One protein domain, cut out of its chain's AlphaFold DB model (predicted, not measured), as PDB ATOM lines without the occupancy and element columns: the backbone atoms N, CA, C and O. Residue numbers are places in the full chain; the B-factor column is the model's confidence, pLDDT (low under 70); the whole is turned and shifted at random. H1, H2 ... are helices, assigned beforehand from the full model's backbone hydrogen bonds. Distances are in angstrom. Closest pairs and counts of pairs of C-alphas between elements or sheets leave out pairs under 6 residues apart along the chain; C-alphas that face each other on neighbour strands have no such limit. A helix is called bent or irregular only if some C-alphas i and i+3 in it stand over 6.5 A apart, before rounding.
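Overview. This is residues 16 to 102 of the 131 residues of an uncharacterized protein of Burkholderia sp. LS-044 (UniProt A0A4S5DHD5). Two helices, H4 and H5, make a rough L, meeting near their first residues, and four shorter or less even helices, H2, H3, H6 and H7, gather loosely round H5, while H1 stays apart from it. H3, with H2 packed on it, lies near one side of H5; H6 and H7 lie near its later part, and H1 is far out at the end of the model away from H7. The printed part has 87 residues with seven named helices, H1 to H7 in chain order, and no named strand: the class is all helix. It is compact, with a radius of gyration of the C-alphas of 13.0 A, and rounded, spanning 36 by 34 by 23 A.

Arrangement. Begin at H1, residues 16 to 20; it touches no helix. Next, H2, residues 32 to 35, touches H3, residues 40 to 49; their closest C-alphas, those of Trp 32 and Pro 40, are 6.3 A apart. H3 is irregular: C-alphas 45 and 48 are 7.3 A apart. H3 and H4, residues 51 to 64, meet only through their link. With residues 53 to 57 alone, H4 touches H5, residues 70 to 79; the closest C-alphas are those of Ile 53 and Leu 73, 6.9 A apart, and the helices are only just about perpendicular at 72 degrees. H3 and H5 are close but not clearly touching, with the C-alphas of Tyr 43 and Leu 71 closest at 7.8 A. H6, residues 85 to 92, is irregular, with C-alphas 86 and 89 at 8.8 A; it is close to H3 but not clearly touching, the C-alphas of Asn 49 and Lys 92 being closest at 6.1 A, at a steep tilt of 52 degrees, the same way. H7, residues 96 to 102, is close to H5 but not clearly touching, and about perpendicular at 84 degrees; the closest C-alphas, those of Ala 77 and Phe 99, are 7.2 A apart. Every O i to N i+4 pair is within hydrogen-bond range in H1, H4, H5 and H7, but 3 of 6 are in H3 and 1 of 4 in H6, where 3 of 5 O i to N i+3 pairs are; H2 is too short for an i+4 pair.

Along the chain. Find C-alpha 16 at (36.153, 13.985, -0.679), where H1 begins. H3 measures 15.3 A from first to last C-alpha. From C-alpha 51 at (39.568, 17.651, -11.390), H4 runs 20.0 A to C-alpha 64. H5 measures 14.7 A, and H7 ends at C-alpha 102, (38.978, 25.030, -25.852).

Size, cuts and confidence. Look at Glu 23 and His 101 for the two C-alphas farthest apart, 36.7 A. The printed part has no cut. The link from H1 to H2 is long, with 11 residues; the other links are tight. The mean pLDDT of the printed part is 94.8, and no printed residue is under 70.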
ATOM      1  N   VAL A  16      35.201  14.459   0.347       96.38
ATOM      2  CA  VAL A  16      36.153  13.985  -0.679       96.38
ATOM      3  C   VAL A  16      36.911  12.728  -0.250       96.38
ATOM      4  O   VAL A  16      37.034  11.791  -1.035       96.38
ATOM      5  N   SER A  17      37.375  12.661   0.998       97.25
ATOM      6  CA  SER A  17      38.078  11.480   1.519       97.25
ATOM      7  C   SER A  17      37.214  10.214   1.499       97.25
ATOM      8  O   SER A  17      37.722   9.128   1.214       97.25
ATOM      9  N   ARG A  18      35.905  10.345   1.741       97.88
ATOM     10  CA  ARG A  18      34.939   9.235   1.742       97.88
ATOM     11  C   ARG A  18      34.626   8.757   0.325       97.88
ATOM     12  O   ARG A  18      34.509   7.556   0.105       97.88
ATOM     13  N   PHE A  19      34.586   9.668  -0.650       96.75
ATOM     14  CA  PHE A  19      34.463   9.295  -2.065       96.75
ATOM     15  C   PHE A  19      35.716   8.572  -2.577       96.75
ATOM     16  O   PHE A  19      35.616   7.523  -3.212       96.75
ATOM     17  N   VAL A  20      36.912   9.086  -2.262       95.38
ATOM     18  CA  VAL A  20      38.189   8.485  -2.698       95.38
ATOM     19  C   VAL A  20      38.402   7.098  -2.085       95.38
ATOM     20  O   VAL A  20      38.848   6.182  -2.775       95.38
ATOM     21  N   SER A  21      38.048   6.922  -0.810       96.94
ATOM     22  CA  SER A  21      38.112   5.625  -0.118       96.94
ATOM     23  C   SER A  21      36.980   4.662  -0.492       96.94
ATOM     24  O   SER A  21      37.024   3.504  -0.084       96.94
ATOM     25  N   ARG A  22      36.003   5.106  -1.299       94.81
ATOM     26  CA  ARG A  22      34.790   4.358  -1.679       94.81
ATOM     27  C   ARG A  22      33.882   3.989  -0.502       94.81
ATOM     28  O   ARG A  22      33.067   3.080  -0.618       94.81
ATOM     29  N   GLU A  23      34.005   4.702   0.611       97.38
ATOM     30  CA  GLU A  23      33.077   4.603   1.738       97.38
ATOM     31  C   GLU A  23      31.705   5.196   1.380       97.38
ATOM     32  O   GLU A  23      30.673   4.714   1.839       97.38
ATOM     33  N   LEU A  24      31.698   6.233   0.537       96.81
ATOM     34  CA  LEU A  24      30.499   6.884   0.024       96.81
ATOM     35  C   LEU A  24      30.499   6.826  -1.504       96.81
ATOM     36  O   LEU A  24      31.541   7.034  -2.135       96.81
ATOM     37  N   ARG A  25      29.340   6.552  -2.109       97.50
ATOM     38  CA  ARG A  25      29.197   6.599  -3.565       97.50
ATOM     39  C   ARG A  25      28.997   8.041  -4.024       97.50
ATOM     40  O   ARG A  25      28.491   8.868  -3.275       97.50
ATOM     41  N   ALA A  26      29.375   8.355  -5.259       96.44
ATOM     42  CA  ALA A  26      29.232   9.717  -5.771       96.44
ATOM     43  C   ALA A  26      27.757  10.122  -5.963       96.44
ATOM     44  O   ALA A  26      27.426  11.292  -5.804       96.44
ATOM     45  N   GLU A  27      26.874   9.164  -6.250       97.75
ATOM     46  CA  GLU A  27      25.419   9.358  -6.316       97.75
ATOM     47  C   GLU A  27      24.839   9.820  -4.966       97.75
ATOM     48  O   GLU A  27      23.828  10.517  -4.930       97.75
ATOM     49  N   ASP A  28      25.514   9.478  -3.863       97.75
ATOM     50  CA  ASP A  28      25.117   9.832  -2.500       97.75
ATOM     51  C   ASP A  28      25.695  11.191  -2.046       97.75
ATOM     52  O   ASP A  28      25.552  11.562  -0.879       97.75
ATOM     53  N   ASP A  29      26.363  11.954  -2.927       98.00
ATOM     54  CA  ASP A  29      26.810  13.315  -2.603       98.00
ATOM     55  C   ASP A  29      25.582  14.219  -2.367       98.00
ATOM     56  O   ASP A  29      24.873  14.537  -3.317       98.00
ATOM     57  N   PRO A  30      25.329  14.737  -1.149       97.75
ATOM     58  CA  PRO A  30      24.125  15.525  -0.868       97.75
ATOM     59  C   PRO A  30      24.030  16.825  -1.687       97.75
ATOM     60  O   PRO A  30      22.956  17.419  -1.806       97.75
ATOM     61  N   LEU A  31      25.146  17.284  -2.257       97.75
ATOM     62  CA  LEU A  31      25.243  18.489  -3.071       97.75
ATOM     63  C   LEU A  31      25.375  18.194  -4.572       97.75
ATOM     64  O   LEU A  31      25.584  19.142  -5.330       97.75
ATOM     65  N   TRP A  32      25.189  16.944  -5.026       98.00
ATOM     66  CA  TRP A  32      25.304  16.557  -6.443       98.00
ATOM     67  C   TRP A  32      24.514  17.490  -7.375       98.00
ATOM     68  O   TRP A  32      24.998  17.871  -8.439       98.00
ATOM     69  N   HIS A  33      23.328  17.939  -6.955       97.19
ATOM     70  CA  HIS A  33      22.436  18.797  -7.740       97.19
ATOM     71  C   HIS A  33      23.044  20.177  -8.046       97.19
ATOM     72  O   HIS A  33      22.751  20.773  -9.082       97.19
ATOM     73  N   ARG A  34      23.949  20.684  -7.194       96.56
ATOM     74  CA  ARG A  34      24.643  21.969  -7.413       96.56
ATOM     75  C   ARG A  34      25.635  21.922  -8.569       96.56
ATOM     76  O   ARG A  34      26.005  22.966  -9.105       96.56
ATOM     77  N   SER A  35      26.034  20.722  -8.979       96.25
ATOM     78  CA  SER A  35      26.915  20.533 -10.127       96.25
ATOM     79  C   SER A  35      26.242  20.882 -11.459       96.25
ATOM     80  O   SER A  35      26.944  21.076 -12.451       96.25
ATOM     81  N   GLY A  36      24.908  20.993 -11.495       96.75
ATOM     82  CA  GLY A  36      24.135  21.124 -12.730       96.75
ATOM     83  C   GLY A  36      23.867  19.783 -13.419       96.75
ATOM     84  O   GLY A  36      23.566  19.763 -14.615       96.75
ATOM     85  N   ALA A  37      24.026  18.668 -12.699       97.19
ATOM     86  CA  ALA A  37      23.560  17.352 -13.124       97.19
ATOM     87  C   ALA A  37      22.031  17.278 -13.103       97.19
ATOM     88  O   ALA A  37      21.384  17.839 -12.222       97.19
ATOM     89  N   SER A  38      21.475  16.531 -14.047       96.81
ATOM     90  CA  SER A  38      20.048  16.215 -14.119       96.81
ATOM     91  C   SER A  38      19.698  15.054 -13.190       96.81
ATOM     92  O   SER A  38      18.581  14.993 -12.681       96.81
ATOM     93  N   THR A  39      20.651  14.143 -12.958       98.06
ATOM     94  CA  THR A  39      20.488  12.995 -12.059       98.06
ATOM     95  C   THR A  39      21.762  12.723 -11.243       98.06
ATOM     96  O   THR A  39      22.859  13.117 -11.667       98.06
ATOM     97  N   PRO A  40      21.655  12.033 -10.089       97.88
ATOM     98  CA  PRO A  40      22.819  11.578  -9.324       97.88
ATOM     99  C   PRO A  40      23.774  10.698 -10.142       97.88
ATOM    100  O   PRO A  40      24.989  10.770  -9.969       97.88
ATOM    101  N   GLU A  41      23.249   9.896 -11.068       97.62
ATOM    102  CA  GLU A  41      24.033   8.996 -11.919       97.62
ATOM    103  C   GLU A  41      24.858   9.777 -12.949       97.62
ATOM    104  O   GLU A  41      26.036   9.473 -13.147       97.62
ATOM    105  N   GLU A  42      24.281  10.822 -13.563       96.31
ATOM    106  CA  GLU A  42      25.035  11.729 -14.442       96.31
ATOM    107  C   GLU A  42      26.202  12.350 -13.667       96.31
ATOM    108  O   GLU A  42      27.339  12.379 -14.143       96.31
ATOM    109  N   TYR A  43      25.947  12.802 -12.441       97.88
ATOM    110  CA  TYR A  43      26.976  13.359 -11.576       97.88
ATOM    111  C   TYR A  43      28.081  12.345 -11.236       97.88
ATOM    112  O   TYR A  43      29.275  12.642 -11.376       97.88
ATOM    113  N   ALA A  44      27.706  11.134 -10.827       96.31
ATOM    114  CA  ALA A  44      28.639  10.068 -10.477       96.31
ATOM    115  C   ALA A  44      29.499   9.616 -11.663       96.31
ATOM    116  O   ALA A  44      30.668   9.268 -11.485       96.31
ATOM    117  N   GLN A  45      28.967   9.692 -12.885       94.88
ATOM    118  CA  GLN A  45      29.717   9.384 -14.099       94.88
ATOM    119  C   GLN A  45      30.907  10.334 -14.313       94.88
ATOM    120  O   GLN A  45      31.937   9.914 -14.856       94.88
ATOM    121  N   TRP A  46      30.773  11.600 -13.909       96.75
ATOM    122  CA  TRP A  46      31.750  12.655 -14.188       96.75
ATOM    123  C   TRP A  46      32.646  13.003 -13.001       96.75
ATOM    124  O   TRP A  46      33.854  13.169 -13.194       96.75
ATOM    125  N   SER A  47      32.094  13.089 -11.788       96.19
ATOM    126  CA  SER A  47      32.792  13.593 -10.593       96.19
ATOM    127  C   SER A  47      34.178  12.982 -10.326       96.19
ATOM    128  O   SER A  47      35.062  13.741  -9.927       96.19
ATOM    129  N   PRO A  48      34.483  11.698 -10.628       94.50
ATOM    130  CA  PRO A  48      35.824  11.147 -10.413       94.50
ATOM    131  C   PRO A  48      36.908  11.680 -11.367       94.50
ATOM    132  O   PRO A  48      38.092  11.578 -11.050       94.50
ATOM    133  N   ASN A  49      36.540  12.250 -12.522       95.00
ATOM    134  CA  ASN A  49      37.480  12.538 -13.618       95.00
ATOM    135  C   ASN A  49      37.545  14.020 -14.049       95.00
ATOM    136  O   ASN A  49      38.178  14.369 -15.050       95.00
ATOM    137  N   ILE A  50      36.907  14.912 -13.291       96.38
ATOM    138  CA  ILE A  50      36.736  16.331 -13.654       96.38
ATOM    139  C   ILE A  50      37.565  17.294 -12.795       96.38
ATOM    140  O   ILE A  50      37.284  18.490 -12.751       96.38
ATOM    141  N   CYS A  51      38.642  16.814 -12.165       95.75
ATOM    142  CA  CYS A  51      39.568  17.651 -11.390       95.75
ATOM    143  C   CYS A  51      40.122  18.845 -12.190       95.75
ATOM    144  O   CYS A  51      40.198  19.957 -11.675       95.75
ATOM    145  N   GLY A  52      40.431  18.656 -13.478       95.69
ATOM    146  CA  GLY A  52      40.871  19.746 -14.354       95.69
ATOM    147  C   GLY A  52      39.787  20.800 -14.611       95.69
ATOM    148  O   GLY A  52      40.092  21.990 -14.697       95.69
ATOM    149  N   ILE A  53      38.517  20.390 -14.665       96.94
ATOM    150  CA  ILE A  53      37.378  21.306 -14.808       96.94
ATOM    151  C   ILE A  53      37.114  22.057 -13.505       96.94
ATOM    152  O   ILE A  53      36.837  23.253 -13.551       96.94
ATOM    153  N   ALA A  54      37.280  21.415 -12.345       97.38
ATOM    154  CA  ALA A  54      37.226  22.099 -11.052       97.38
ATOM    155  C   ALA A  54      38.282  23.220 -10.973       97.38
ATOM    156  O   ALA A  54      37.956  24.354 -10.617       97.38
ATOM    157  N   CYS A  55      39.516  22.954 -11.420       95.44
ATOM    158  CA  CYS A  55      40.561  23.976 -11.542       95.44
ATOM    159  C   CYS A  55      40.162  25.132 -12.470       95.44
ATOM    160  O   CYS A  55      40.363  26.300 -12.128       95.44
ATOM    161  N   LEU A  56      39.562  24.829 -13.625       95.00
ATOM    162  CA  LEU A  56      39.061  25.856 -14.537       95.00
ATOM    163  C   LEU A  56      37.929  26.681 -13.901       95.00
ATOM    164  O   LEU A  56      37.963  27.905 -13.986       95.00
ATOM    165  N   LYS A  57      36.975  26.048 -13.206       95.50
ATOM    166  CA  LYS A  57      35.880  26.721 -12.483       95.50
ATOM    167  C   LYS A  57      36.417  27.723 -11.459       95.50
ATOM    168  O   LYS A  57      35.942  28.855 -11.428       95.50
ATOM    169  N   MET A  58      37.439  27.350 -10.680       95.69
ATOM    170  CA  MET A  58      38.109  28.262  -9.738       95.69
ATOM    171  C   MET A  58      38.721  29.475 -10.457       95.69
ATOM    172  O   MET A  58      38.519  30.616 -10.039       95.69
ATOM    173  N   LEU A  59      39.425  29.243 -11.573       93.19
ATOM    174  CA  LEU A  59      40.042  30.306 -12.371       93.19
ATOM    175  C   LEU A  59      39.002  31.260 -12.978       93.19
ATOM    176  O   LEU A  59      39.192  32.480 -12.943       93.19
ATOM    177  N   LEU A  60      37.917  30.715 -13.531       91.94
ATOM    178  CA  LEU A  60      36.820  31.494 -14.100       91.94
ATOM    179  C   LEU A  60      36.135  32.314 -13.009       91.94
ATOM    180  O   LEU A  60      36.074  33.531 -13.141       91.94
ATOM    181  N   ALA A  61      35.743  31.696 -11.893       92.31
ATOM    182  CA  ALA A  61      35.110  32.390 -10.774       92.31
ATOM    183  C   ALA A  61      35.986  33.520 -10.213       92.31
ATOM    184  O   ALA A  61      35.502  34.627  -9.963       92.31
ATOM    185  N   TYR A  62      37.294  33.283 -10.083       91.44
ATOM    186  CA  TYR A  62      38.241  34.310  -9.664       91.44
ATOM    187  C   TYR A  62      38.259  35.510 -10.626       91.44
ATOM    188  O   TYR A  62      38.174  36.661 -10.179       91.44
ATOM    189  N   ARG A  63      38.330  35.254 -11.941       87.19
ATOM    190  CA  ARG A  63      38.489  36.289 -12.977       87.19
ATOM    191  C   ARG A  63      37.201  37.012 -13.359       87.19
ATOM    192  O   ARG A  63      37.235  38.228 -13.503       87.19
ATOM    193  N   SER A  64      36.097  36.294 -13.550       86.62
ATOM    194  CA  SER A  64      34.824  36.854 -14.029       86.62
ATOM    195  C   SER A  64      33.858  37.221 -12.906       86.62
ATOM    196  O   SER A  64      32.881  37.912 -13.164       86.62
ATOM    197  N   ASN A  65      34.123  36.782 -11.668       84.12
ATOM    198  CA  ASN A  65      33.184  36.887 -10.549       84.12
ATOM    199  C   ASN A  65      31.860  36.131 -10.772       84.12
ATOM    200  O   ASN A  65      30.882  36.389 -10.073       84.12
ATOM    201  N   THR A  66      31.846  35.186 -11.717       85.38
ATOM    202  CA  THR A  66      30.697  34.339 -12.048       85.38
ATOM    203  C   THR A  66      31.049  32.881 -11.796       85.38
ATOM    204  O   THR A  66      32.090  32.399 -12.244       85.38
ATOM    205  N   ILE A  67      30.167  32.164 -11.102       90.88
ATOM    206  CA  ILE A  67      30.308  30.729 -10.853       90.88
ATOM    207  C   ILE A  67      29.428  29.988 -11.856       90.88
ATOM    208  O   ILE A  67      28.215  30.168 -11.862       90.88
ATOM    209  N   VAL A  68      30.051  29.155 -12.686       92.81
ATOM    210  CA  VAL A  68      29.362  28.277 -13.643       92.81
ATOM    211  C   VAL A  68      29.201  26.885 -13.013       92.81
ATOM    212  O   VAL A  68      30.157  26.403 -12.383       92.81
ATOM    213  N   PRO A  69      28.033  26.228 -13.137       95.44
ATOM    214  CA  PRO A  69      27.852  24.839 -12.720       95.44
ATOM    215  C   PRO A  69      28.888  23.907 -13.354       95.44
ATOM    216  O   PRO A  69      29.311  24.085 -14.497       95.44
ATOM    217  N   MET A  70      29.336  22.903 -12.598       96.19
ATOM    218  CA  MET A  70      30.463  22.071 -13.016       96.19
ATOM    219  C   MET A  70      30.159  21.278 -14.291       96.19
ATOM    220  O   MET A  70      30.992  21.233 -15.194       96.19
ATOM    221  N   LEU A  71      28.964  20.697 -14.400       97.00
ATOM    222  CA  LEU A  71      28.592  19.877 -15.549       97.00
ATOM    223  C   LEU A  71      28.254  20.697 -16.797       97.00
ATOM    224  O   LEU A  71      28.325  20.159 -17.896       97.00
ATOM    225  N   GLU A  72      27.968  21.995 -16.680       96.06
ATOM    226  CA  GLU A  72      27.906  22.867 -17.862       96.06
ATOM    227  C   GLU A  72      29.279  22.971 -18.535       96.06
ATOM    228  O   GLU A  72      29.392  22.761 -19.742       96.06
ATOM    229  N   LEU A  73      30.338  23.174 -17.741       96.44
ATOM    230  CA  LEU A  73      31.714  23.174 -18.243       96.44
ATOM    231  C   LEU A  73      32.118  21.806 -18.806       96.44
ATOM    232  O   LEU A  73      32.832  21.744 -19.800       96.44
ATOM    233  N   VAL A  74      31.660  20.707 -18.197       97.25
ATOM    234  CA  VAL A  74      31.919  19.349 -18.706       97.25
ATOM    235  C   VAL A  74      31.253  19.127 -20.062       97.25
ATOM    236  O   VAL A  74      31.906  18.624 -20.972       97.25
ATOM    237  N   ARG A  75      29.982  19.516 -20.230       96.19
ATOM    238  CA  ARG A  75      29.263  19.382 -21.509       96.19
ATOM    239  C   ARG A  75      29.937  20.190 -22.615       96.19
ATOM    240  O   ARG A  75      30.115  19.682 -23.719       96.19
ATOM    241  N   GLU A  76      30.382  21.406 -22.304       96.06
ATOM    242  CA  GLU A  76      31.172  22.212 -23.237       96.06
ATOM    243  C   GLU A  76      32.502  21.522 -23.582       96.06
ATOM    244  O   GLU A  76      32.842  21.361 -24.753       96.06
ATOM    245  N   ALA A  77      33.219  21.020 -22.573       96.69
ATOM    246  CA  ALA A  77      34.477  20.302 -22.751       96.69
ATOM    247  C   ALA A  77      34.316  19.038 -23.626       96.69
ATOM    248  O   ALA A  77      35.171  18.764 -24.471       96.69
ATOM    249  N   VAL A  78      33.214  18.290 -23.484       96.81
ATOM    250  CA  VAL A  78      32.866  17.168 -24.377       96.81
ATOM    251  C   VAL A  78      32.694  17.652 -25.818       96.81
ATOM    252  O   VAL A  78      33.276  17.061 -26.723       96.81
ATOM    253  N   GLY A  79      31.981  18.763 -26.042       96.25
ATOM    254  CA  GLY A  79      31.809  19.356 -27.377       96.25
ATOM    255  C   GLY A  79      33.129  19.744 -28.060       96.25
ATOM    256  O   GLY A  79      33.254  19.637 -29.276       96.25
ATOM    257  N   PHE A  80      34.144  20.113 -27.276       96.56
ATOM    258  CA  PHE A  80      35.500  20.400 -27.754       96.56
ATOM    259  C   PHE A  80      36.412  19.164 -27.855       96.56
ATOM    260  O   PHE A  80      37.583  19.283 -28.224       96.56
ATOM    261  N   GLY A  81      35.916  17.972 -27.514       96.44
ATOM    262  CA  GLY A  81      36.690  16.729 -27.514       96.44
ATOM    263  C   GLY A  81      37.732  16.639 -26.394       96.44
ATOM    264  O   GLY A  81      38.683  15.863 -26.507       96.44
ATOM    265  N   VAL A  82      37.580  17.435 -25.330       97.50
ATOM    266  CA  VAL A  82      38.383  17.345 -24.095       97.50
ATOM    267  C   VAL A  82      38.127  16.029 -23.379       97.50
ATOM    268  O   VAL A  82      39.060  15.422 -22.857       97.50
ATOM    269  N   TYR A  83      36.868  15.605 -23.392       97.25
ATOM    270  CA  TYR A  83      36.408  14.305 -22.938       97.25
ATOM    271  C   TYR A  83      35.719  13.600 -24.103       97.25
ATOM    272  O   TYR A  83      35.051  14.241 -24.913       97.25
ATOM    273  N   ARG A  84      35.894  12.285 -24.173       95.62
ATOM    274  CA  ARG A  84      35.375  11.394 -25.214       95.62
ATOM    275  C   ARG A  84      34.621  10.227 -24.577       95.62
ATOM    276  O   ARG A  84      35.130   9.107 -24.588       95.62
ATOM    277  N   PRO A  85      33.467  10.466 -23.928       93.06
ATOM    278  CA  PRO A  85      32.749   9.439 -23.166       93.06
ATOM    279  C   PRO A  85      32.424   8.175 -23.983       93.06
ATOM    280  O   PRO A  85      32.305   7.095 -23.407       93.06
ATOM    281  N   GLU A  86      32.355   8.278 -25.312       93.06
ATOM    282  CA  GLU A  86      32.210   7.161 -26.248       93.06
ATOM    283  C   GLU A  86      33.355   6.128 -26.186       93.06
ATOM    284  O   GLU A  86      33.171   4.985 -26.593       93.06
ATOM    285  N   LEU A  87      34.519   6.492 -25.634       91.50
ATOM    286  CA  LEU A  87      35.666   5.598 -25.407       91.50
ATOM    287  C   LEU A  87      35.660   4.956 -24.002       91.50
ATOM    288  O   LEU A  87      36.684   4.444 -23.533       91.50
ATOM    289  N   GLY A  88      34.533   5.027 -23.290       90.88
ATOM    290  CA  GLY A  88      34.398   4.525 -21.925       90.88
ATOM    291  C   GLY A  88      35.277   5.290 -20.933       90.88
ATOM    292  O   GLY A  88      35.485   6.499 -21.054       90.88
ATOM    293  N   ASP A  89      35.822   4.595 -19.934       85.38
ATOM    294  CA  ASP A  89      36.566   5.243 -18.844       85.38
ATOM    295  C   ASP A  89      37.866   5.915 -19.303       85.38
ATOM    296  O   ASP A  89      38.259   6.943 -18.750       85.38
ATOM    297  N   THR A  90      38.507   5.405 -20.361       83.94
ATOM    298  CA  THR A  90      39.691   6.065 -20.941       83.94
ATOM    299  C   THR A  90      39.360   7.439 -21.511       83.94
ATOM    300  O   THR A  90      40.141   8.376 -21.353       83.94
ATOM    301  N   GLY A  91      38.172   7.581 -22.099       83.06
ATOM    302  CA  GLY A  91      37.684   8.823 -22.677       83.06
ATOM    303  C   GLY A  91      37.204   9.854 -21.661       83.06
ATOM    304  O   GLY A  91      37.063  11.030 -21.990       83.06
ATOM    305  N   LYS A  92      37.008   9.459 -20.400       87.69
ATOM    306  CA  LYS A  92      36.727  10.395 -19.304       87.69
ATOM    307  C   LYS A  92      37.990  11.060 -18.761       87.69
ATOM    308  O   LYS A  92      37.890  11.934 -17.911       87.69
ATOM    309  N   ARG A  93      39.182  10.697 -19.241       92.06
ATOM    310  CA  ARG A  93      40.421  11.411 -18.908       92.06
ATOM    311  C   ARG A  93      40.495  12.706 -19.705       92.06
ATOM    312  O   ARG A  93      40.161  12.739 -20.883       92.06
ATOM    313  N   LEU A  94      40.976  13.771 -19.073       94.31
ATOM    314  CA  LEU A  94      41.128  15.062 -19.736       94.31
ATOM    315  C   LEU A  94      42.214  14.984 -20.820       94.31
ATOM    316  O   LEU A  94      43.389  14.746 -20.527       94.31
ATOM    317  N   HIS A  95      41.836  15.238 -22.072       95.31
ATOM    318  CA  HIS A  95      42.768  15.347 -23.191       95.31
ATOM    319  C   HIS A  95      43.364  16.762 -23.256       95.31
ATOM    320  O   HIS A  95      42.679  17.737 -23.563       95.31
ATOM    321  N   TYR A  96      44.671  16.873 -23.001       93.06
ATOM    322  CA  TYR A  96      45.354  18.162 -22.830       93.06
ATOM    323  C   TYR A  96      45.265  19.092 -24.050       93.06
ATOM    324  O   TYR A  96      44.938  20.269 -23.915       93.06
ATOM    325  N   ARG A  97      45.549  18.586 -25.257       95.81
ATOM    326  CA  ARG A  97      45.557  19.419 -26.472       95.81
ATOM    327  C   ARG A  97      44.167  20.013 -26.780       95.81
ATOM    328  O   ARG A  97      44.103  21.230 -26.952       95.81
ATOM    329  N   PRO A  98      43.073  19.226 -26.802       95.81
ATOM    330  CA  PRO A  98      41.717  19.770 -26.889       95.81
ATOM    331  C   PRO A  98      41.372  20.737 -25.750       95.81
ATOM    332  O   PRO A  98      40.782  21.779 -26.005       95.81
ATOM    333  N   PHE A  99      41.795  20.450 -24.514       96.19
ATOM    334  CA  PHE A  99      41.545  21.328 -23.367       96.19
ATOM    335  C   PHE A  99      42.168  22.715 -23.544       96.19
ATOM    336  O   PHE A  99      41.489  23.725 -23.388       96.19
ATOM    337  N   VAL A 100      43.447  22.786 -23.921       94.31
ATOM    338  CA  VAL A 100      44.128  24.071 -24.153       94.31
ATOM    339  C   VAL A 100      43.511  24.821 -25.332       94.31
ATOM    340  O   VAL A 100      43.384  26.043 -25.273       94.31
ATOM    341  N   HIS A 101      43.120  24.102 -26.389       94.81
ATOM    342  CA  HIS A 101      42.420  24.687 -27.530       94.81
ATOM    343  C   HIS A 101      41.090  25.317 -27.103       94.81
ATOM    344  O   HIS A 101      40.891  26.506 -27.326       94.81
ATOM    345  N   TRP A 102      40.244  24.556 -26.404       95.19
ATOM    346  CA  TRP A 102      38.978  25.030 -25.852       95.19
ATOM    347  C   TRP A 102      39.161  26.257 -24.962       95.19
ATOM    348  O   TRP A 102      38.523  27.286 -25.175       95.19
TER     349      TRP A 102